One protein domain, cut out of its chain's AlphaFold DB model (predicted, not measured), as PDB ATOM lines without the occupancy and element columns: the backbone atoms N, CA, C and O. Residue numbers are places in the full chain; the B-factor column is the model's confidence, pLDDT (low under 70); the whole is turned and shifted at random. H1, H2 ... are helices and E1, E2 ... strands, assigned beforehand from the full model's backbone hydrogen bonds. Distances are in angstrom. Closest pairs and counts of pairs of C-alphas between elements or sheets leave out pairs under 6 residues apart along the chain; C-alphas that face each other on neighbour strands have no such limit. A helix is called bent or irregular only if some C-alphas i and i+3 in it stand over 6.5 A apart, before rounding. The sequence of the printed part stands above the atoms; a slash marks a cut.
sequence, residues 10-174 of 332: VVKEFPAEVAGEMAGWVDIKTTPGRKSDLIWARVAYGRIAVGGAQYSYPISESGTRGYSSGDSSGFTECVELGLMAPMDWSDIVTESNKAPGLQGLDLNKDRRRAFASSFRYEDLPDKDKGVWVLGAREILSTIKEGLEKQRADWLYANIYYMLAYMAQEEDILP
ATOM      1  N   VAL A  10      19.241 150.747 173.864       75.81
ATOM      2  CA  VAL A  10      19.564 150.085 172.601       75.81
ATOM      3  C   VAL A  10      18.252 149.680 171.939       75.81
ATOM      4  O   VAL A  10      17.485 148.897 172.489       75.81
ATOM      5  N   VAL A  11      17.982 150.250 170.768       74.94
ATOM      6  CA  VAL A  11      16.778 149.967 169.970       74.94
ATOM      7  C   VAL A  11      17.010 148.764 169.069       74.94
ATOM      8  O   VAL A  11      16.118 147.938 168.880       74.94
ATOM      9  N   LYS A  12      18.207 148.681 168.487       83.88
ATOM     10  CA  LYS A  12      18.591 147.600 167.591       83.88
ATOM     11  C   LYS A  12      20.089 147.363 167.679       83.88
ATOM     12  O   LYS A  12      20.864 148.315 167.648       83.88
ATOM     13  N   GLU A  13      20.466 146.096 167.746       87.38
ATOM     14  CA  GLU A  13      21.849 145.637 167.700       87.38
ATOM     15  C   GLU A  13      22.015 144.671 166.525       87.38
ATOM     16  O   GLU A  13      21.121 143.870 166.225       87.38
ATOM     17  N   PHE A  14      23.148 144.798 165.849       89.19
ATOM     18  CA  PHE A  14      23.602 143.965 164.752       89.19
ATOM     19  C   PHE A  14      24.946 143.376 165.161       89.19
ATOM     20  O   PHE A  14      25.900 144.132 165.378       89.19
ATOM     21  N   PRO A  15      25.028 142.050 165.317       92.75
ATOM     22  CA  PRO A  15      26.226 141.436 165.851       92.75
ATOM     23  C   PRO A  15      27.323 141.371 164.768       92.75
ATOM     24  O   PRO A  15      27.076 141.641 163.591       92.75
ATOM     25  N   ALA A  16      28.561 141.069 165.155       91.62
ATOM     26  CA  ALA A  16      29.715 141.135 164.249       91.62
ATOM     27  C   ALA A  16      29.650 140.121 163.088       91.62
ATOM     28  O   ALA A  16      30.308 140.307 162.069       91.62
ATOM     29  N   GLU A  17      28.848 139.062 163.213       94.81
ATOM     30  CA  GLU A  17      28.683 138.021 162.195       94.81
ATOM     31  C   GLU A  17      28.024 138.535 160.908       94.81
ATOM     32  O   GLU A  17      28.208 137.924 159.860       94.81
ATOM     33  N   VAL A  18      27.297 139.656 160.977       92.75
ATOM     34  CA  VAL A  18      26.666 140.321 159.818       92.75
ATOM     35  C   VAL A  18      27.453 141.557 159.360       92.75
ATOM     36  O   VAL A  18      26.927 142.438 158.683       92.75
ATOM     37  N   ALA A  19      28.727 141.664 159.750       91.50
ATOM     38  CA  ALA A  19      29.596 142.744 159.305       91.50
ATOM     39  C   ALA A  19      29.716 142.791 157.772       91.50
ATOM     40  O   ALA A  19      29.840 141.771 157.099       91.50
ATOM     41  N   GLY A  20      29.724 144.003 157.223       86.94
ATOM     42  CA  GLY A  20      29.747 144.264 155.786       86.94
ATOM     43  C   GLY A  20      28.368 144.249 155.123       86.94
ATOM     44  O   GLY A  20      28.238 144.811 154.033       86.94
ATOM     45  N   GLU A  21      27.347 143.680 155.774       91.56
ATOM     46  CA  GLU A  21      25.968 143.746 155.293       91.56
ATOM     47  C   GLU A  21      25.359 145.139 155.493       91.56
ATOM     48  O   GLU A  21      25.767 145.918 156.360       91.56
ATOM     49  N   MET A  22      24.354 145.444 154.672       89.88
ATOM     50  CA  MET A  22      23.553 146.656 154.802       89.88
ATOM     51  C   MET A  22      22.415 146.411 155.781       89.88
ATOM     52  O   MET A  22      21.660 145.457 155.626       89.88
ATOM     53  N   ALA A  23      22.241 147.304 156.745       89.38
ATOM     54  CA  ALA A  23      21.067 147.326 157.600       89.38
ATOM     55  C   ALA A  23      20.320 148.640 157.418       89.38
ATOM     56  O   ALA A  23      20.923 149.711 157.321       89.38
ATOM     57  N   GLY A  24      18.995 148.546 157.371       87.12
ATOM     58  CA  GLY A  24      18.125 149.682 157.127       87.12
ATOM     59  C   GLY A  24      16.957 149.755 158.091       87.12
ATOM     60  O   GLY A  24      16.507 148.756 158.648       87.12
ATOM     61  N   TRP A  25      16.467 150.970 158.272       87.75
ATOM     62  CA  TRP A  25      15.263 151.307 158.996       87.75
ATOM     63  C   TRP A  25      14.297 152.010 158.041       87.75
ATOM     64  O   TRP A  25      14.642 153.028 157.436       87.75
ATOM     65  N   VAL A  26      13.096 151.451 157.896       89.44
ATOM     66  CA  VAL A  26      12.070 151.916 156.953       89.44
ATOM     67  C   VAL A  26      10.783 152.237 157.712       89.44
ATOM     68  O   VAL A  26      10.224 151.380 158.393       89.44
ATOM     69  N   ASP A  27      10.290 153.465 157.587       87.50
ATOM     70  CA  ASP A  27       9.044 153.957 158.185       87.50
ATOM     71  C   ASP A  27       8.207 154.648 157.107       87.50
ATOM     72  O   ASP A  27       8.515 155.763 156.687       87.50
ATOM     73  N   ILE A  28       7.161 153.969 156.635       87.00
ATOM     74  CA  ILE A  28       6.238 154.484 155.621       87.00
ATOM     75  C   ILE A  28       4.830 154.462 156.194       87.00
ATOM     76  O   ILE A  28       4.294 153.401 156.521       87.00
ATOM     77  N   LYS A  29       4.216 155.638 156.292       85.69
ATOM     78  CA  LYS A  29       2.891 155.801 156.886       85.69
ATOM     79  C   LYS A  29       2.118 156.945 156.266       85.69
ATOM     80  O   LYS A  29       2.688 157.915 155.779       85.69
ATOM     81  N   THR A  30       0.801 156.852 156.367       84.31
ATOM     82  CA  THR A  30      -0.090 157.958 156.041       84.31
ATOM     83  C   THR A  30      -0.325 158.815 157.279       84.31
ATOM     84  O   THR A  30      -0.656 158.319 158.357       84.31
ATOM     85  N   THR A  31      -0.174 160.122 157.121       75.44
ATOM     86  CA  THR A  31      -0.489 161.141 158.119       75.44
ATOM     87  C   THR A  31      -1.696 161.952 157.655       75.44
ATOM     88  O   THR A  31      -1.669 162.471 156.537       75.44
ATOM     89  N   PRO A  32      -2.735 162.111 158.497       74.19
ATOM     90  CA  PRO A  32      -3.873 162.957 158.164       74.19
ATOM     91  C   PRO A  32      -3.424 164.399 157.929       74.19
ATOM     92  O   PRO A  32      -2.825 165.024 158.809       74.19
ATOM     93  N   GLY A  33      -3.715 164.937 156.748       63.53
ATOM     94  CA  GLY A  33      -3.455 166.339 156.430       63.53
ATOM     95  C   GLY A  33      -4.735 167.171 156.424       63.53
ATOM     96  O   GLY A  33      -5.847 166.662 156.341       63.53
ATOM     97  N   ARG A  34      -4.595 168.501 156.514       58.50
ATOM     98  CA  ARG A  34      -5.752 169.423 156.539       58.50
ATOM     99  C   ARG A  34      -6.513 169.507 155.207       58.50
ATOM    100  O   ARG A  34      -7.641 169.982 155.208       58.50
ATOM    101  N   LYS A  35      -5.872 169.147 154.089       61.53
ATOM    102  CA  LYS A  35      -6.427 169.244 152.722       61.53
ATOM    103  C   LYS A  35      -6.361 167.920 151.963       61.53
ATOM    104  O   LYS A  35      -7.297 167.596 151.252       61.53
ATOM    105  N   SER A  36      -5.279 167.173 152.147       66.12
ATOM    106  CA  SER A  36      -5.078 165.825 151.623       66.12
ATOM    107  C   SER A  36      -4.291 165.028 152.651       66.12
ATOM    108  O   SER A  36      -3.467 165.603 153.369       66.12
ATOM    109  N   ASP A  37      -4.503 163.721 152.695       75.75
ATOM    110  CA  ASP A  37      -3.611 162.834 153.431       75.75
ATOM    111  C   ASP A  37      -2.201 162.889 152.827       75.75
ATOM    112  O   ASP A  37      -2.024 163.121 151.625       75.75
ATOM    113  N   LEU A  38      -1.192 162.739 153.682       76.75
ATOM    114  CA  LEU A  38       0.216 162.802 153.306       76.75
ATOM    115  C   LEU A  38       0.882 161.463 153.592       76.75
ATOM    116  O   LEU A  38       0.815 160.970 154.715       76.75
ATOM    117  N   ILE A  39       1.591 160.923 152.612       81.06
ATOM    118  CA  ILE A  39       2.580 159.873 152.817       81.06
ATOM    119  C   ILE A  39       3.811 160.489 153.458       81.06
ATOM    120  O   ILE A  39       4.422 161.393 152.894       81.06
ATOM    121  N   TRP A  40       4.180 159.972 154.621       81.38
ATOM    122  CA  TRP A  40       5.486 160.148 155.228       81.38
ATOM    123  C   TRP A  40       6.303 158.882 154.960       81.38
ATOM    124  O   TRP A  40       5.928 157.808 155.428       81.38
ATOM    125  N   ALA A  41       7.403 159.003 154.222       82.19
ATOM    126  CA  ALA A  41       8.360 157.929 153.987       82.19
ATOM    127  C   ALA A  41       9.721 158.335 154.548       82.19
ATOM    128  O   ALA A  41      10.291 159.354 154.158       82.19
ATOM    129  N   ARG A  42      10.250 157.540 155.472       83.81
ATOM    130  CA  ARG A  42      11.593 157.700 156.012       83.81
ATOM    131  C   ARG A  42      12.362 156.407 155.840       83.81
ATOM    132  O   ARG A  42      11.912 155.348 156.265       83.81
ATOM    133  N   VAL A  43      13.508 156.509 155.194       82.88
ATOM    134  CA  VAL A  43      14.377 155.379 154.889       82.88
ATOM    135  C   VAL A  43      15.772 155.771 155.315       82.88
ATOM    136  O   VAL A  43      16.297 156.770 154.842       82.88
ATOM    137  N   ALA A  44      16.376 154.988 156.192       84.19
ATOM    138  CA  ALA A  44      17.775 155.140 156.541       84.19
ATOM    139  C   ALA A  44      18.471 153.794 156.412       84.19
ATOM    140  O   ALA A  44      17.899 152.779 156.796       84.19
ATOM    141  N   TYR A  45      19.684 153.759 155.883       85.94
ATOM    142  CA  TYR A  45      20.487 152.545 155.835       85.94
ATOM    143  C   TYR A  45      21.967 152.855 155.994       85.94
ATOM    144  O   TYR A  45      22.402 153.989 155.810       85.94
ATOM    145  N   GLY A  46      22.743 151.840 156.350       84.25
ATOM    146  CA  GLY A  46      24.195 151.911 156.404       84.25
ATOM    147  C   GLY A  46      24.811 150.524 156.487       84.25
ATOM    148  O   GLY A  46      24.122 149.537 156.763       84.25
ATOM    149  N   ARG A  47      26.120 150.463 156.265       86.38
ATOM    150  CA  ARG A  47      26.892 149.224 156.321       86.38
ATOM    151  C   ARG A  47      27.308 148.921 157.756       86.38
ATOM    152  O   ARG A  47      27.698 149.818 158.502       86.38
ATOM    153  N   ILE A  48      27.223 147.658 158.154       87.81
ATOM    154  CA  ILE A  48      27.610 147.206 159.493       87.81
ATOM    155  C   ILE A  48      29.135 147.063 159.551       87.81
ATOM    156  O   ILE A  48      29.736 146.369 158.730       87.81
ATOM    157  N   ALA A  49      29.784 147.704 160.522       86.38
ATOM    158  CA  ALA A  49      31.226 147.601 160.720       86.38
ATOM    159  C   ALA A  49      31.641 146.213 161.239       86.38
ATOM    160  O   ALA A  49      30.843 145.461 161.790       86.38
ATOM    161  N   VAL A  50      32.939 145.904 161.147       88.31
ATOM    162  CA  VAL A  50      33.532 144.625 161.599       88.31
ATOM    163  C   VAL A  50      33.222 144.297 163.066       88.31
ATOM    164  O   VAL A  50      33.126 143.132 163.433       88.31
ATOM    165  N   GLY A  51      33.053 145.315 163.915       86.38
ATOM    166  CA  GLY A  51      32.702 145.146 165.329       86.38
ATOM    167  C   GLY A  51      31.204 144.992 165.611       86.38
ATOM    168  O   GLY A  51      30.824 145.028 166.777       86.38
ATOM    169  N   GLY A  52      30.366 144.871 164.579       89.06
ATOM    170  CA  GLY A  52      28.917 145.011 164.685       89.06
ATOM    171  C   GLY A  52      28.468 146.474 164.649       89.06
ATOM    172  O   GLY A  52      29.275 147.403 164.534       89.06
ATOM    173  N   ALA A  53      27.157 146.677 164.747       83.31
ATOM    174  CA  ALA A  53      26.534 147.993 164.765       83.31
ATOM    175  C   ALA A  53      25.386 148.042 165.772       83.31
ATOM    176  O   ALA A  53      24.720 147.046 166.036       83.31
ATOM    177  N   GLN A  54      25.113 149.220 166.315       82.56
ATOM    178  CA  GLN A  54      23.963 149.435 167.179       82.56
ATOM    179  C   GLN A  54      23.327 150.788 166.910       82.56
ATOM    180  O   GLN A  54      24.005 151.790 166.671       82.56
ATOM    181  N   TYR A  55      22.005 150.814 167.005       78.00
ATOM    182  CA  TYR A  55      21.244 152.041 167.124       78.00
ATOM    183  C   TYR A  55      20.732 152.176 168.553       78.00
ATOM    184  O   TYR A  55      20.018 151.311 169.069       78.00
ATOM    185  N   SER A  56      21.095 153.280 169.198       71.12
ATOM    186  CA  SER A  56      20.679 153.597 170.560       71.12
ATOM    187  C   SER A  56      20.290 155.062 170.693       71.12
ATOM    188  O   SER A  56      20.656 155.883 169.861       71.12
ATOM    189  N   TYR A  57      19.566 155.429 171.746       69.06
ATOM    190  CA  TYR A  57      19.339 156.834 172.082       69.06
ATOM    191  C   TYR A  57      19.542 157.076 173.583       69.06
ATOM    192  O   TYR A  57      19.265 156.193 174.401       69.06
ATOM    193  N   PRO A  58      20.068 158.248 173.981       65.31
ATOM    194  CA  PRO A  58      20.220 158.590 175.389       65.31
ATOM    195  C   PRO A  58      18.867 158.941 176.031       65.31
ATOM    196  O   PRO A  58      18.081 159.709 175.477       65.31
ATOM    197  N   ILE A  59      18.625 158.439 177.241       63.03
ATOM    198  CA  ILE A  59      17.537 158.873 178.120       63.03
ATOM    199  C   ILE A  59      18.042 160.052 178.963       63.03
ATOM    200  O   ILE A  59      19.056 159.949 179.653       63.03
ATOM    201  N   SER A  60      17.320 161.175 178.952       57.84
ATOM    202  CA  SER A  60      17.550 162.257 179.913       57.84
ATOM    203  C   SER A  60      17.031 161.866 181.306       57.84
ATOM    204  O   SER A  60      15.909 161.375 181.446       57.84
ATOM    205  N   GLU A  61      17.821 162.129 182.355       52.00
ATOM    206  CA  GLU A  61      17.479 161.847 183.768       52.00
ATOM    207  C   GLU A  61      16.151 162.481 184.221       52.00
ATOM    208  O   GLU A  61      15.521 162.020 185.167       52.00
ATOM    209  N   SER A  62      15.690 163.529 183.535       55.94
ATOM    210  CA  SER A  62      14.468 164.262 183.864       55.94
ATOM    211  C   SER A  62      13.192 163.657 183.265       55.94
ATOM    212  O   SER A  62      12.125 164.265 183.382       55.94
ATOM    213  N   GLY A  63      13.277 162.523 182.553       49.12
ATOM    214  CA  GLY A  63      12.132 161.874 181.900       49.12
ATOM    215  C   GLY A  63      11.434 162.738 180.837       49.12
ATOM    216  O   GLY A  63      10.422 162.331 180.272       49.12
ATOM    217  N   THR A  64      11.960 163.930 180.550       44.84
ATOM    218  CA  THR A  64      11.324 164.955 179.721       44.84
ATOM    219  C   THR A  64      11.716 164.774 178.259       44.84
ATOM    220  O   THR A  64      12.837 164.363 177.961       44.84
ATOM    221  N   ARG A  65      10.770 165.086 177.357       44.25
ATOM    222  CA  ARG A  65      10.882 165.021 175.888       44.25
ATOM    223  C   ARG A  65      12.075 165.844 175.390       44.25
ATOM    224  O   ARG A  65      11.939 167.026 175.091       44.25
ATOM    225  N   GLY A  66      13.247 165.227 175.342       39.47
ATOM    226  CA  GLY A  66      14.436 165.778 174.712       39.47
ATOM    227  C   GLY A  66      14.586 165.189 173.319       39.47
ATOM    228  O   GLY A  66      14.487 163.976 173.153       39.47
ATOM    229  N   TYR A  67      14.835 166.045 172.331       44.03
ATOM    230  CA  TYR A  67      15.329 165.643 171.019       44.03
ATOM    231  C   TYR A  67      16.714 165.019 171.210       44.03
ATOM    232  O   TYR A  67      17.708 165.732 171.324       44.03
ATOM    233  N   SER A  68      16.790 163.698 171.325       46.91
ATOM    234  CA  SER A  68      18.070 163.009 171.397       46.91
ATOM    235  C   SER A  68      18.441 162.502 170.014       46.91
ATOM    236  O   SER A  68      17.741 161.655 169.464       46.91
ATOM    237  N   SER A  69      19.546 162.997 169.458       52.50
ATOM    238  CA  SER A  69      20.183 162.347 168.315       52.50
ATOM    239  C   SER A  69      20.519 160.914 168.716       52.50
ATOM    240  O   SER A  69      21.248 160.719 169.696       52.50
ATOM    241  N   GLY A  70      19.970 159.936 168.000       56.91
ATOM    242  CA  GLY A  70      20.365 158.552 168.190       56.91
ATOM    243  C   GLY A  70      21.855 158.377 167.886       56.91
ATOM    244  O   GLY A  70      22.427 159.089 167.059       56.91
ATOM    245  N   ASP A  71      22.495 157.474 168.613       65.12
ATOM    246  CA  ASP A  71      23.844 157.010 168.343       65.12
ATOM    247  C   ASP A  71      23.759 155.769 167.458       65.12
ATOM    248  O   ASP A  71      23.234 154.734 167.870       65.12
ATOM    249  N   SER A  72      24.272 155.911 166.241       65.44
ATOM    250  CA  SER A  72      24.398 154.866 165.230       65.44
ATOM    251  C   SER A  72      25.826 154.320 165.199       65.44
ATOM    252  O   SER A  72      26.499 154.334 164.167       65.44
ATOM    253  N   SER A  73      26.321 153.905 166.362       74.25
ATOM    254  CA  SER A  73      27.669 153.363 166.522       74.25
ATOM    255  C   SER A  73      27.854 152.100 165.686       74.25
ATOM    256  O   SER A  73      26.997 151.221 165.681       74.25
ATOM    257  N   GLY A  74      28.990 151.991 164.999       76.19
ATOM    258  CA  GLY A  74      29.314 150.819 164.182       76.19
ATOM    259  C   GLY A  74      28.601 150.761 162.828       76.19
ATOM    260  O   GLY A  74      28.849 149.831 162.076       76.19
ATOM    261  N   PHE A  75      27.782 151.754 162.471       78.50
ATOM    262  CA  PHE A  75      27.362 151.939 161.083       78.50
ATOM    263  C   PHE A  75      28.377 152.798 160.326       78.50
ATOM    264  O   PHE A  75      28.801 153.852 160.808       78.50
ATOM    265  N   THR A  76      28.748 152.364 159.128       79.44
ATOM    266  CA  THR A  76      29.510 153.148 158.154       79.44
ATOM    267  C   THR A  76      28.610 153.524 156.980       79.44
ATOM    268  O   THR A  76      27.549 152.929 156.790       79.44
ATOM    269  N   GLU A  77      29.018 154.536 156.206       74.19
ATOM    270  CA  GLU A  77      28.439 154.776 154.869       74.19
ATOM    271  C   GLU A  77      26.919 154.970 154.851       74.19
ATOM    272  O   GLU A  77      26.185 154.399 154.050       74.19
ATOM    273  N   CYS A  78      26.418 155.767 155.790       75.25
ATOM    274  CA  CYS A  78      24.986 155.835 155.987       75.25
ATOM    275  C   CYS A  78      24.290 156.837 155.061       75.25
ATOM    276  O   CYS A  78      24.783 157.946 154.835       75.25
ATOM    277  N   VAL A  79      23.090 156.469 154.625       77.69
ATOM    278  CA  VAL A  79      22.175 157.283 153.826       77.69
ATOM    279  C   VAL A  79      20.859 157.405 154.577       77.69
ATOM    280  O   VAL A  79      20.339 156.415 155.078       77.69
ATOM    281  N   GLU A  80      20.306 158.615 154.636       78.62
ATOM    282  CA  GLU A  80      18.999 158.877 155.233       78.62
ATOM    283  C   GLU A  80      18.155 159.764 154.317       78.62
ATOM    284  O   GLU A  80      18.571 160.855 153.945       78.62
ATOM    285  N   LEU A  81      16.946 159.312 154.003       75.31
ATOM    286  CA  LEU A  81      15.933 160.039 153.261       75.31
ATOM    287  C   LEU A  81      14.695 160.226 154.136       75.31
ATOM    288  O   LEU A  81      14.118 159.256 154.627       75.31
ATOM    289  N   GLY A  82      14.255 161.473 154.277       74.38
ATOM    290  CA  GLY A  82      12.921 161.825 154.754       74.38
ATOM    291  C   GLY A  82      12.103 162.418 153.613       74.38
ATOM    292  O   GLY A  82      12.583 163.269 152.867       74.38
ATOM    293  N   LEU A  83      10.863 161.972 153.457       72.56
ATOM    294  CA  LEU A  83       9.992 162.404 152.376       72.56
ATOM    295  C   LEU A  83       8.555 162.557 152.862       72.56
ATOM    296  O   LEU A  83       8.017 161.677 153.529       72.56
ATOM    297  N   MET A  84       7.920 163.657 152.473       73.00
ATOM    298  CA  MET A  84       6.481 163.860 152.620       73.00
ATOM    299  C   MET A  84       5.867 164.154 151.270       73.00
ATOM    300  O   MET A  84       6.277 165.148 150.681       73.00
ATOM    301  N   ALA A  85       4.866 163.384 150.845       72.56
ATOM    302  CA  ALA A  85       4.149 163.592 149.588       72.56
ATOM    303  C   ALA A  85       2.624 163.444 149.757       72.56
ATOM    304  O   ALA A  85       2.186 162.662 150.597       72.56
ATOM    305  N   PRO A  86       1.787 164.180 149.006       72.69
ATOM    306  CA  PRO A  86       0.337 163.997 149.031       72.69
ATOM    307  C   PRO A  86      -0.073 162.623 148.486       72.69
ATOM    308  O   PRO A  86       0.512 162.138 147.522       72.69
ATOM    309  N   MET A  87      -1.095 162.023 149.103       71.25
ATOM    310  CA  MET A  87      -1.684 160.737 148.701       71.25
ATOM    311  C   MET A  87      -2.371 160.786 147.334       71.25
ATOM    312  O   MET A  87      -2.317 159.824 146.572       71.25
ATOM    313  N   ASP A  88      -3.041 161.901 147.044       65.56
ATOM    314  CA  ASP A  88      -3.800 162.082 145.815       65.56
ATOM    315  C   ASP A  88      -2.941 162.816 144.780       65.56
ATOM    316  O   ASP A  88      -2.638 164.002 144.918       65.56
ATOM    317  N   TRP A  89      -2.509 162.084 143.755       59.50
ATOM    318  CA  TRP A  89      -1.725 162.617 142.641       59.50
ATOM    319  C   TRP A  89      -2.585 163.315 141.571       59.50
ATOM    320  O   TRP A  89      -2.042 163.806 140.582       59.50
ATOM    321  N   SER A  90      -3.914 163.367 141.738       47.41
ATOM    322  CA  SER A  90      -4.838 163.869 140.710       47.41
ATOM    323  C   SER A  90      -4.841 165.394 140.515       47.41
ATOM    324  O   SER A  90      -5.361 165.865 139.507       47.41
ATOM    325  N   ASP A  91      -4.182 166.159 141.395       42.16
ATOM    326  CA  ASP A  91      -4.129 167.633 141.368       42.16
ATOM    327  C   ASP A  91      -2.791 168.212 140.854       42.16
ATOM    328  O   ASP A  91      -2.459 169.375 141.107       42.16
ATOM    329  N   ILE A  92      -1.992 167.437 140.108       36.38
ATOM    330  CA  ILE A  92      -0.756 167.947 139.481       36.38
ATOM    331  C   ILE A  92      -1.111 168.829 138.281       36.38
ATOM    332  O   ILE A  92      -0.981 168.467 137.112       36.38
ATOM    333  N   VAL A  93      -1.533 170.053 138.589       30.84
ATOM    334  CA  VAL A  93      -1.475 171.174 137.663       30.84
ATOM    335  C   VAL A  93      -0.007 171.560 137.544       30.84
ATOM    336  O   VAL A  93       0.596 172.140 138.446       30.84
ATOM    337  N   THR A  94       0.587 171.219 136.402       33.66
ATOM    338  CA  THR A  94       1.860 171.778 135.943       33.66
ATOM    339  C   THR A  94       1.711 173.273 135.654       33.66
ATOM    340  O   THR A  94       1.782 173.682 134.501       33.66
ATOM    341  N   GLU A  95       1.535 174.103 136.675       25.66
ATOM    342  CA  GLU A  95       1.767 175.540 136.581       25.66
ATOM    343  C   GLU A  95       2.615 175.981 137.767       25.66
ATOM    344  O   GLU A  95       2.172 176.068 138.906       25.66
ATOM    345  N   SER A  96       3.898 176.182 137.456       28.52
ATOM    346  CA  SER A  96       4.789 177.179 138.044       28.52
ATOM    347  C   SER A  96       4.267 177.884 139.301       28.52
ATOM    348  O   SER A  96       3.849 179.034 139.235       28.52
ATOM    349  N   ASN A  97       4.306 177.210 140.446       26.33
ATOM    350  CA  ASN A  97       4.736 177.761 141.728       26.33
ATOM    351  C   ASN A  97       4.543 176.709 142.814       26.33
ATOM    352  O   ASN A  97       3.422 176.423 143.217       26.33
ATOM    353  N   LYS A  98       5.676 176.226 143.340       28.25
ATOM    354  CA  LYS A  98       5.785 175.308 144.479       28.25
ATOM    355  C   LYS A  98       5.137 173.954 144.197       28.25
ATOM    356  O   LYS A  98       3.950 173.797 144.432       28.25
ATOM    357  N   ALA A  99       5.935 172.965 143.786       29.73
ATOM    358  CA  ALA A  99       5.564 171.567 143.983       29.73
ATOM    359  C   ALA A  99       5.151 171.397 145.463       29.73
ATOM    360  O   ALA A  99       6.011 171.508 146.347       29.73
ATOM    361  N   PRO A 100       3.855 171.245 145.783       28.42
ATOM    362  CA  PRO A 100       3.415 171.070 147.149       28.42
ATOM    363  C   PRO A 100       3.547 169.579 147.426       28.42
ATOM    364  O   PRO A 100       2.716 168.797 146.981       28.42
ATOM    365  N   GLY A 101       4.613 169.174 148.114       35.56
ATOM    366  CA  GLY A 101       4.738 167.779 148.543       35.56
ATOM    367  C   GLY A 101       6.092 167.120 148.355       35.56
ATOM    368  O   GLY A 101       6.133 165.920 148.159       35.56
ATOM    369  N   LEU A 102       7.186 167.875 148.382       37.88
ATOM    370  CA  LEU A 102       8.511 167.336 148.691       37.88
ATOM    371  C   LEU A 102       9.140 168.280 149.721       37.88
ATOM    372  O   LEU A 102      10.054 169.043 149.423       37.88
ATOM    373  N   GLN A 103       8.566 168.334 150.924       36.00
ATOM    374  CA  GLN A 103       9.176 169.039 152.057       36.00
ATOM    375  C   GLN A 103       9.839 167.998 152.954       36.00
ATOM    376  O   GLN A 103       9.143 167.230 153.608       36.00
ATOM    377  N   GLY A 104      11.176 167.961 152.960       35.56
ATOM    378  CA  GLY A 104      11.920 167.072 153.858       35.56
ATOM    379  C   GLY A 104      13.284 166.559 153.395       35.56
ATOM    380  O   GLY A 104      13.732 165.572 153.955       35.56
ATOM    381  N   LEU A 105      13.973 167.188 152.437       38.66
ATOM    382  CA  LEU A 105      15.382 166.860 152.164       38.66
ATOM    383  C   LEU A 105      16.268 167.397 153.304       38.66
ATOM    384  O   LEU A 105      16.859 168.471 153.192       38.66
ATOM    385  N   ASP A 106      16.335 166.675 154.423       37.94
ATOM    386  CA  ASP A 106      17.389 166.885 155.419       37.94
ATOM    387  C   ASP A 106      18.666 166.212 154.897       37.94
ATOM    388  O   ASP A 106      18.960 165.053 155.181       37.94
ATOM    389  N   LEU A 107      19.394 166.927 154.034       39.91
ATOM    390  CA  LEU A 107      20.713 166.524 153.546       39.91
ATOM    391  C   LEU A 107      21.735 166.675 154.682       39.91
ATOM    392  O   LEU A 107      22.595 167.560 154.643       39.91
ATOM    393  N   ASN A 108      21.651 165.827 155.708       36.91
ATOM    394  CA  ASN A 108      22.676 165.777 156.742       36.91
ATOM    395  C   ASN A 108      23.972 165.229 156.135       36.91
ATOM    396  O   ASN A 108      24.204 164.028 156.045       36.91
ATOM    397  N   LYS A 109      24.854 166.145 155.718       34.59
ATOM    398  CA  LYS A 109      26.228 165.833 155.286       34.59
ATOM    399  C   LYS A 109      27.108 165.324 156.434       34.59
ATOM    400  O   LYS A 109      28.204 164.825 156.179       34.59
ATOM    401  N   ASP A 110      26.638 165.418 157.678       35.88
ATOM    402  CA  ASP A 110      27.287 164.806 158.833       35.88
ATOM    403  C   ASP A 110      26.990 163.299 158.874       35.88
ATOM    404  O   ASP A 110      26.095 162.820 159.570       35.88
ATOM    405  N   ARG A 111      27.830 162.545 158.151       41.97
ATOM    406  CA  ARG A 111      27.853 161.073 157.976       41.97
ATOM    407  C   ARG A 111      27.897 160.230 159.270       41.97
ATOM    408  O   ARG A 111      28.107 159.027 159.206       41.97
ATOM    409  N   ARG A 112      27.777 160.839 160.455       36.81
ATOM    410  CA  ARG A 112      27.827 160.174 161.774       36.81
ATOM    411  C   ARG A 112      26.471 160.104 162.479       36.81
ATOM    412  O   ARG A 112      26.409 159.621 163.605       36.81
ATOM    413  N   ARG A 113      25.406 160.640 161.874       45.03
ATOM    414  CA  ARG A 113      24.062 160.705 162.467       45.03
ATOM    415  C   ARG A 113      23.029 160.292 161.426       45.03
ATOM    416  O   ARG A 113      22.402 161.138 160.811       45.03
ATOM    417  N   ALA A 114      22.911 158.989 161.207       39.44
ATOM    418  CA  ALA A 114      22.101 158.428 160.125       39.44
ATOM    419  C   ALA A 114      20.646 158.124 160.496       39.44
ATOM    420  O   ALA A 114      19.825 157.824 159.641       39.44
ATOM    421  N   PHE A 115      20.343 158.123 161.792       48.09
ATOM    422  CA  PHE A 115      19.057 157.685 162.312       48.09
ATOM    423  C   PHE A 115      18.630 158.699 163.379       48.09
ATOM    424  O   PHE A 115      18.902 158.544 164.565       48.09
ATOM    425  N   ALA A 116      18.047 159.824 162.971       41.72
ATOM    426  CA  ALA A 116      17.655 160.887 163.903       41.72
ATOM    427  C   ALA A 116      16.141 160.885 164.189       41.72
ATOM    428  O   ALA A 116      15.423 161.798 163.779       41.72
ATOM    429  N   SER A 117      15.586 159.869 164.853       41.22
ATOM    430  CA  SER A 117      14.159 159.912 165.216       41.22
ATOM    431  C   SER A 117      13.911 160.864 166.392       41.22
ATOM    432  O   SER A 117      14.447 160.672 167.477       41.22
ATOM    433  N   SER A 118      13.043 161.862 166.212       42.16
ATOM    434  CA  SER A 118      12.624 162.819 167.254       42.16
ATOM    435  C   SER A 118      11.690 162.225 168.325       42.16
ATOM    436  O   SER A 118      11.174 162.958 169.169       42.16
ATOM    437  N   PHE A 119      11.480 160.905 168.313       40.81
ATOM    438  CA  PHE A 119      10.585 160.180 169.211       40.81
ATOM    439  C   PHE A 119      11.318 159.031 169.909       40.81
ATOM    440  O   PHE A 119      12.220 158.421 169.333       40.81
ATOM    441  N   ARG A 120      10.901 158.714 171.142       47.97
ATOM    442  CA  ARG A 120      11.314 157.489 171.839       47.97
ATOM    443  C   ARG A 120      10.681 156.302 171.124       47.97
ATOM    444  O   ARG A 120       9.460 156.194 171.096       47.97
ATOM    445  N   TYR A 121      11.509 155.434 170.548       50.91
ATOM    446  CA  TYR A 121      11.051 154.283 169.762       50.91
ATOM    447  C   TYR A 121      10.097 153.369 170.551       50.91
ATOM    448  O   TYR A 121       9.150 152.836 169.986       50.91
ATOM    449  N   GLU A 122      10.314 153.225 171.860       52.75
ATOM    450  CA  GLU A 122       9.513 152.374 172.753       52.75
ATOM    451  C   GLU A 122       8.100 152.917 173.011       52.75
ATOM    452  O   GLU A 122       7.171 152.133 173.185       52.75
ATOM    453  N   ASP A 123       7.937 154.244 172.984       51.19
ATOM    454  CA  ASP A 123       6.663 154.928 173.240       51.19
ATOM    455  C   ASP A 123       5.794 155.037 171.978       51.19
ATOM    456  O   ASP A 123       4.632 155.448 172.047       51.19
ATOM    457  N   LEU A 124       6.353 154.706 170.810       54.62
ATOM    458  CA  LEU A 124       5.586 154.650 169.575       54.62
ATOM    459  C   LEU A 124       4.644 153.439 169.636       54.62
ATOM    460  O   LEU A 124       5.078 152.339 169.982       54.62
ATOM    461  N   PRO A 125       3.359 153.592 169.283       54.94
ATOM    462  CA  PRO A 125       2.512 152.448 168.969       54.94
ATOM    463  C   PRO A 125       3.208 151.554 167.934       54.94
ATOM    464  O   PRO A 125       3.889 152.071 167.054       54.94
ATOM    465  N   ASP A 126       3.022 150.232 167.981       57.84
ATOM    466  CA  ASP A 126       3.713 149.318 167.050       57.84
ATOM    467  C   ASP A 126       3.461 149.658 165.570       57.84
ATOM    468  O   ASP A 126       4.338 149.481 164.734       57.84
ATOM    469  N   LYS A 127       2.295 150.239 165.264       51.81
ATOM    470  CA  LYS A 127       1.934 150.765 163.934       51.81
ATOM    471  C   LYS A 127       2.750 151.986 163.472       51.81
ATOM    472  O   LYS A 127       2.722 152.306 162.292       51.81
ATOM    473  N   ASP A 128       3.415 152.676 164.394       53.81
ATOM    474  CA  ASP A 128       4.194 153.897 164.162       53.81
ATOM    475  C   ASP A 128       5.710 153.642 164.284       53.81
ATOM    476  O   ASP A 128       6.509 154.561 164.075       53.81
ATOM    477  N   LYS A 129       6.112 152.408 164.627       69.31
ATOM    478  CA  LYS A 129       7.510 151.968 164.653       69.31
ATOM    479  C   LYS A 129       7.941 151.577 163.243       69.31
ATOM    480  O   LYS A 129       7.377 150.664 162.647       69.31
ATOM    481  N   GLY A 130       8.985 152.225 162.733       76.69
ATOM    482  CA  GLY A 130       9.640 151.759 161.513       76.69
ATOM    483  C   GLY A 130      10.277 150.377 161.701       76.69
ATOM    484  O   GLY A 130      10.614 149.973 162.823       76.69
ATOM    485  N   VAL A 131      10.447 149.675 160.589       86.94
ATOM    486  CA  VAL A 131      10.921 148.294 160.514       86.94
ATOM    487  C   VAL A 131      12.427 148.282 160.284       86.94
ATOM    488  O   VAL A 131      12.921 148.941 159.371       86.94
ATOM    489  N   TRP A 132      13.152 147.523 161.107       88.50
ATOM    490  CA  TRP A 132      14.562 147.220 160.872       88.50
ATOM    491  C   TRP A 132      14.697 145.992 159.986       88.50
ATOM    492  O   TRP A 132      14.130 144.944 160.295       88.50
ATOM    493  N   VAL A 133      15.503 146.110 158.941       92.44
ATOM    494  CA  VAL A 133      15.769 145.049 157.972       92.44
ATOM    495  C   VAL A 133      17.257 144.948 157.674       92.44
ATOM    496  O   VAL A 133      18.017 145.889 157.901       92.44
ATOM    497  N   LEU A 134      17.664 143.771 157.212       92.69
ATOM    498  CA  LEU A 134      19.040 143.410 156.911       92.69
ATOM    499  C   LEU A 134      19.087 142.918 155.465       92.69
ATOM    500  O   LEU A 134      18.245 142.110 155.086       92.69
ATOM    501  N   GLY A 135      20.044 143.415 154.690       90.88
ATOM    502  CA  GLY A 135      20.192 143.141 153.268       90.88
ATOM    503  C   GLY A 135      19.592 144.229 152.374       90.88
ATOM    504  O   GLY A 135      18.555 144.829 152.661       90.88
ATOM    505  N   ALA A 136      20.270 144.506 151.257       90.50
ATOM    506  CA  ALA A 136      19.847 145.522 150.293       90.50
ATOM    507  C   ALA A 136      18.474 145.207 149.670       90.50
ATOM    508  O   ALA A 136      17.642 146.101 149.514       90.50
ATOM    509  N   ARG A 137      18.217 143.929 149.355       91.75
ATOM    510  CA  ARG A 137      16.953 143.479 148.750       91.75
ATOM    511  C   ARG A 137      15.790 143.642 149.723       91.75
ATOM    512  O   ARG A 137      14.723 144.102 149.335       91.75
ATOM    513  N   GLU A 138      16.010 143.319 150.987       94.19
ATOM    514  CA  GLU A 138      15.030 143.412 152.058       94.19
ATOM    515  C   GLU A 138      14.681 144.872 152.356       94.19
ATOM    516  O   GLU A 138      13.506 145.184 152.550       94.19
ATOM    517  N   ILE A 139      15.662 145.786 152.317       94.00
ATOM    518  CA  ILE A 139      15.416 147.234 152.394       94.00
ATOM    519  C   ILE A 139      14.466 147.664 151.274       94.00
ATOM    520  O   ILE A 139      13.415 148.245 151.549       94.00
ATOM    521  N   LEU A 140      14.793 147.339 150.023       95.38
ATOM    522  CA  LEU A 140      13.996 147.736 148.862       95.38
ATOM    523  C   LEU A 140      12.594 147.104 148.863       95.38
ATOM    524  O   LEU A 140      11.617 147.813 148.621       95.38
ATOM    525  N   SER A 141      12.475 145.816 149.207       95.38
ATOM    526  CA  SER A 141      11.182 145.125 149.354       95.38
ATOM    527  C   SER A 141      10.319 145.780 150.427       95.38
ATOM    528  O   SER A 141       9.138 146.035 150.210       95.38
ATOM    529  N   THR A 142      10.917 146.141 151.565       95.62
ATOM    530  CA  THR A 142      10.194 146.788 152.671       95.62
ATOM    531  C   THR A 142       9.670 148.164 152.272       95.62
ATOM    532  O   THR A 142       8.563 148.539 152.665       95.62
ATOM    533  N   ILE A 143      10.427 148.911 151.462       94.69
ATOM    534  CA  ILE A 143       9.965 150.187 150.906       94.69
ATOM    535  C   ILE A 143       8.766 149.954 149.977       94.69
ATOM    536  O   ILE A 143       7.739 150.609 150.156       94.69
ATOM    537  N   LYS A 144       8.868 149.014 149.025       95.06
ATOM    538  CA  LYS A 144       7.779 148.678 148.087       95.06
ATOM    539  C   LYS A 144       6.508 148.275 148.828       95.06
ATOM    540  O   LYS A 144       5.476 148.918 148.669       95.06
ATOM    541  N   GLU A 145       6.604 147.291 149.718       94.94
ATOM    542  CA  GLU A 145       5.472 146.808 150.512       94.94
ATOM    543  C   GLU A 145       4.871 147.903 151.398       94.94
ATOM    544  O   GLU A 145       3.655 147.958 151.593       94.94
ATOM    545  N   GLY A 146       5.712 148.769 151.973       92.31
ATOM    546  CA  GLY A 146       5.267 149.908 152.765       92.31
ATOM    547  C   GLY A 146       4.425 150.873 151.933       92.31
ATOM    548  O   GLY A 146       3.335 151.250 152.359       92.31
ATOM    549  N   LEU A 147       4.885 151.225 150.732       91.38
ATOM    550  CA  LEU A 147       4.152 152.090 149.806       91.38
ATOM    551  C   LEU A 147       2.865 151.436 149.297       91.38
ATOM    552  O   LEU A 147       1.820 152.084 149.299       91.38
ATOM    553  N   GLU A 148       2.900 150.156 148.929       91.88
ATOM    554  CA  GLU A 148       1.723 149.400 148.482       91.88
ATOM    555  C   GLU A 148       0.630 149.359 149.556       91.88
ATOM    556  O   GLU A 148      -0.540 149.626 149.270       91.88
ATOM    557  N   LYS A 149       1.005 149.116 150.821       91.12
ATOM    558  CA  LYS A 149       0.075 149.150 151.965       91.12
ATOM    559  C   LYS A 149      -0.598 150.512 152.121       91.12
ATOM    560  O   LYS A 149      -1.755 150.570 152.534       91.12
ATOM    561  N   GLN A 150       0.104 151.592 151.778       87.94
ATOM    562  CA  GLN A 150      -0.443 152.947 151.788       87.94
ATOM    563  C   GLN A 150      -1.051 153.372 150.441       87.94
ATOM    564  O   GLN A 150      -1.497 154.507 150.337       87.94
ATOM    565  N   ARG A 151      -1.113 152.498 149.422       87.56
ATOM    566  CA  ARG A 151      -1.576 152.825 148.054       87.56
ATOM    567  C   ARG A 151      -0.790 153.973 147.399       87.56
ATOM    568  O   ARG A 151      -1.369 154.842 146.750       87.56
ATOM    569  N   ALA A 152       0.524 153.980 147.602       85.06
ATOM    570  CA  ALA A 152       1.452 154.999 147.115       85.06
ATOM    571  C   ALA A 152       2.642 154.393 146.348       85.06
ATOM    572  O   ALA A 152       3.751 154.924 146.381       85.06
ATOM    573  N   ASP A 153       2.424 153.270 145.666       87.94
ATOM    574  CA  ASP A 153       3.402 152.548 144.840       87.94
ATOM    575  C   ASP A 153       4.067 153.442 143.781       87.94
ATOM    576  O   ASP A 153       5.271 153.338 143.543       87.94
ATOM    577  N   TRP A 154       3.329 154.420 143.243       83.81
ATOM    578  CA  TRP A 154       3.842 155.437 142.314       83.81
ATOM    579  C   TRP A 154       5.053 156.227 142.855       83.81
ATOM    580  O   TRP A 154       5.840 156.779 142.080       83.81
ATOM    581  N   LEU A 155       5.230 156.298 144.178       82.62
ATOM    582  CA  LEU A 155       6.330 157.023 144.817       82.62
ATOM    583  C   LEU A 155       7.638 156.222 144.825       82.62
ATOM    584  O   LEU A 155       8.704 156.799 145.048       82.62
ATOM    585  N   TYR A 156       7.580 154.914 144.561       90.06
ATOM    586  CA  TYR A 156       8.718 154.018 144.731       90.06
ATOM    587  C   TYR A 156       9.937 154.459 143.921       90.06
ATOM    588  O   TYR A 156      11.009 154.660 144.487       90.06
ATOM    589  N   ALA A 157       9.755 154.718 142.625       87.31
ATOM    590  CA  ALA A 157      10.834 155.155 141.746       87.31
ATOM    591  C   ALA A 157      11.486 156.471 142.211       87.31
ATOM    592  O   ALA A 157      12.701 156.631 142.126       87.31
ATOM    593  N   ASN A 158      10.698 157.403 142.762       82.88
ATOM    594  CA  ASN A 158      11.226 158.659 143.301       82.88
ATOM    595  C   ASN A 158      12.132 158.399 144.511       82.88
ATOM    596  O   ASN A 158      13.235 158.934 144.571       82.88
ATOM    597  N   ILE A 159      11.676 157.572 145.456       84.25
ATOM    598  CA  ILE A 159      12.458 157.197 146.640       84.25
ATOM    599  C   ILE A 159      13.725 156.447 146.222       84.25
ATOM    600  O   ILE A 159      14.811 156.781 146.688       84.25
ATOM    601  N   TYR A 160      13.598 155.485 145.311       89.62
ATOM    602  CA  TYR A 160      14.704 154.679 144.812       89.62
ATOM    603  C   TYR A 160      15.837 155.539 144.241       89.62
ATOM    604  O   TYR A 160      16.974 155.471 144.716       89.62
ATOM    605  N   TYR A 161      15.526 156.424 143.290       84.25
ATOM    606  CA  TYR A 161      16.553 157.265 142.682       84.25
ATOM    607  C   TYR A 161      17.118 158.322 143.640       84.25
ATOM    608  O   TYR A 161      18.305 158.642 143.550       84.25
ATOM    609  N   MET A 162      16.323 158.841 144.586       81.62
ATOM    610  CA  MET A 162      16.842 159.723 145.640       81.62
ATOM    611  C   MET A 162      17.868 158.997 146.517       81.62
ATOM    612  O   MET A 162      18.945 159.536 146.767       81.62
ATOM    613  N   LEU A 163      17.575 157.764 146.943       81.50
ATOM    614  CA  LEU A 163      18.503 156.958 147.739       81.50
ATOM    615  C   LEU A 163      19.794 156.665 146.965       81.50
ATOM    616  O   LEU A 163      20.877 156.842 147.520       81.50
ATOM    617  N   ALA A 164      19.698 156.290 145.685       84.19
ATOM    618  CA  ALA A 164      20.864 156.048 144.830       84.19
ATOM    619  C   ALA A 164      21.709 157.317 144.599       84.19
ATOM    620  O   ALA A 164      22.936 157.261 144.517       84.19
ATOM    621  N   TYR A 165      21.072 158.488 144.520       78.38
ATOM    622  CA  TYR A 165      21.776 159.763 144.389       78.38
ATOM    623  C   TYR A 165      22.525 160.163 145.669       78.38
ATOM    624  O   TYR A 165      23.614 160.736 145.602       78.38
ATOM    625  N   MET A 166      21.945 159.870 146.834       75.06
ATOM    626  CA  MET A 166      22.540 160.182 148.137       75.06
ATOM    627  C   MET A 166      23.660 159.209 148.527       75.06
ATOM    628  O   MET A 166      24.544 159.580 149.299       75.06
ATOM    629  N   ALA A 167      23.640 157.997 147.972       76.38
ATOM    630  CA  ALA A 167      24.654 156.978 148.186       76.38
ATOM    631  C   ALA A 167      26.004 157.319 147.531       76.38
ATOM    632  O   ALA A 167      26.088 158.023 146.510       76.38
ATOM    633  N   GLN A 168      27.073 156.773 148.116       77.69
ATOM    634  CA  GLN A 168      28.330 156.560 147.396       77.69
ATOM    635  C   GLN A 168      28.170 155.334 146.484       77.69
ATOM    636  O   GLN A 168      27.277 154.522 146.703       77.69
ATOM    637  N   GLU A 169      29.014 155.207 145.457       77.94
ATOM    638  CA  GLU A 169      28.877 154.164 144.422       77.94
ATOM    639  C   GLU A 169      28.775 152.745 145.008       77.94
ATOM    640  O   GLU A 169      27.943 151.954 144.576       77.94
ATOM    641  N   GLU A 170      29.548 152.454 146.055       79.00
ATOM    642  CA  GLU A 170      29.608 151.141 146.718       79.00
ATOM    643  C   GLU A 170      28.395 150.833 147.621       79.00
ATOM    644  O   GLU A 170      28.215 149.690 148.054       79.00
ATOM    645  N   ASP A 171      27.561 151.841 147.894       80.75
ATOM    646  CA  ASP A 171      26.446 151.787 148.850       80.75
ATOM    647  C   ASP A 171      25.074 151.872 148.171       80.75
ATOM    648  O   ASP A 171      24.036 151.834 148.835       80.75
ATOM    649  N   ILE A 172      25.061 151.998 146.843       86.00
ATOM    650  CA  ILE A 172      23.840 151.966 146.047       86.00
ATOM    651  C   ILE A 172      23.160 150.610 146.245       86.00
ATOM    652  O   ILE A 172      23.794 149.560 146.166       86.00
ATOM    653  N   LEU A 173      21.849 150.636 146.476       89.88
ATOM    654  CA  LEU A 173      21.017 149.440 146.573       89.88
ATOM    655  C   LEU A 173      20.501 149.095 145.167       89.88
ATOM    656  O   LEU A 173      19.597 149.785 144.704       89.88
ATOM    657  N   PRO A 174      21.040 148.086 144.461       91.25
ATOM    658  CA  PRO A 174      20.566 147.759 143.121       91.25
ATOM    659  C   PRO A 174      19.212 147.049 143.167       91.25
ATOM    660  O   PRO A 174      19.050 146.061 143.888       91.25
TER     661      PRO A 174
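AT A GLANCE: This is residues 10 to 174 of the 332 residues of an uncharacterized protein of Candidatus Saccharibacteria bacterium CG10_big_fil_rev_8_21_14_0_10_47_8 (UniProt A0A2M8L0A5). A twisted sheet of four long and short strands, E5, E3, E2 and E6, has a helical hairpin, H1 and H2, packed over one face. At one end of the sheet a small ladder of two strands, E1 and E4, rises away from the side of the helices, and the long link from E5 to E6 runs back past E5 and crosses the sheet's other face; its residues 93 to 98 stick out free. The printed part has 165 residues with six named strands followed by two named helices; both sheets are antiparallel, and the class is mixed, with under half of the residues in named elements. The whole is compact, with a radius of gyration of the C-alphas of 16.5 A and spans of 51 by 42 by 28 A.

HOW THE PARTS SIT: Start at the large sheet, in order E5, residues 75 to 86, E3, residues 38 to 48, E2, residues 22 to 31, and E6, residues 131 to 134. It is twisted, with C-alphas up to 4.1 A off its best plane, and E5 bends by 55 degrees at residue 78. Look for N 81 and O 43 at 2.8 A between E5 and E3, N 42 and O 27 at 2.8 A in the hairpin E2 and E3, and N 24 and O 133 at 2.9 A between E2 and E6. H1, residues 136 to 149, and H2, residues 153 to 166, are on the same face, making two layers, helices on one face of a sheet. H1 has a height over the sheet of 8.3 A and runs along the strands, at 8 degrees to E2 on the local plane; its closest C-alphas to E2 are those of Gly 146 and Ile 28, 5.5 A. H2, at 9.3 A, runs slantwise, at 36 degrees to E5 on the local plane; Met 166 and Val 79 have their closest C-alphas, 6.4 A. H1 and H2 touch, C-alphas of Leu 147 and Asp 153 being closest at 5.0 A, opposite ways at a shallow tilt of 33 degrees, only just short of steep. Every O i to N i+4 pair is within hydrogen-bond range in H1, and 8 of 10 in H2, which is irregular: C-alphas 154 and 157 are 7.0 A apart. E1, residues 10 to 14, is antiparallel to E4, residues 53 to 58, with N 14 and O 53 at 2.7 A; E1 is apart from H1.

IN THESE COORDINATES: Find C-alpha 10, where E1 begins, at (19.564, 150.085, 172.601). E3 runs 32.1 A from C-alpha 38 at (0.216, 162.802, 153.306), E5 32.0 A and E2 28.3 A; E4 measures 16.3 A, E1 10.7 A and E6 10.1 A. H1 is 20.2 A long, and H2 runs 20.9 A to C-alpha 166 at (22.540, 160.182, 148.137).

THE WHOLE: The C-alphas farthest apart, Glu 17 and Glu 95, are 52.8 A from each other. The printed part has no cut; the links E4 to E5 and E5 to E6 are long, with 16 and 44 residues. The model's pLDDT is under 70 at residues 33 to 36, 57 to 72 and 88 to 129.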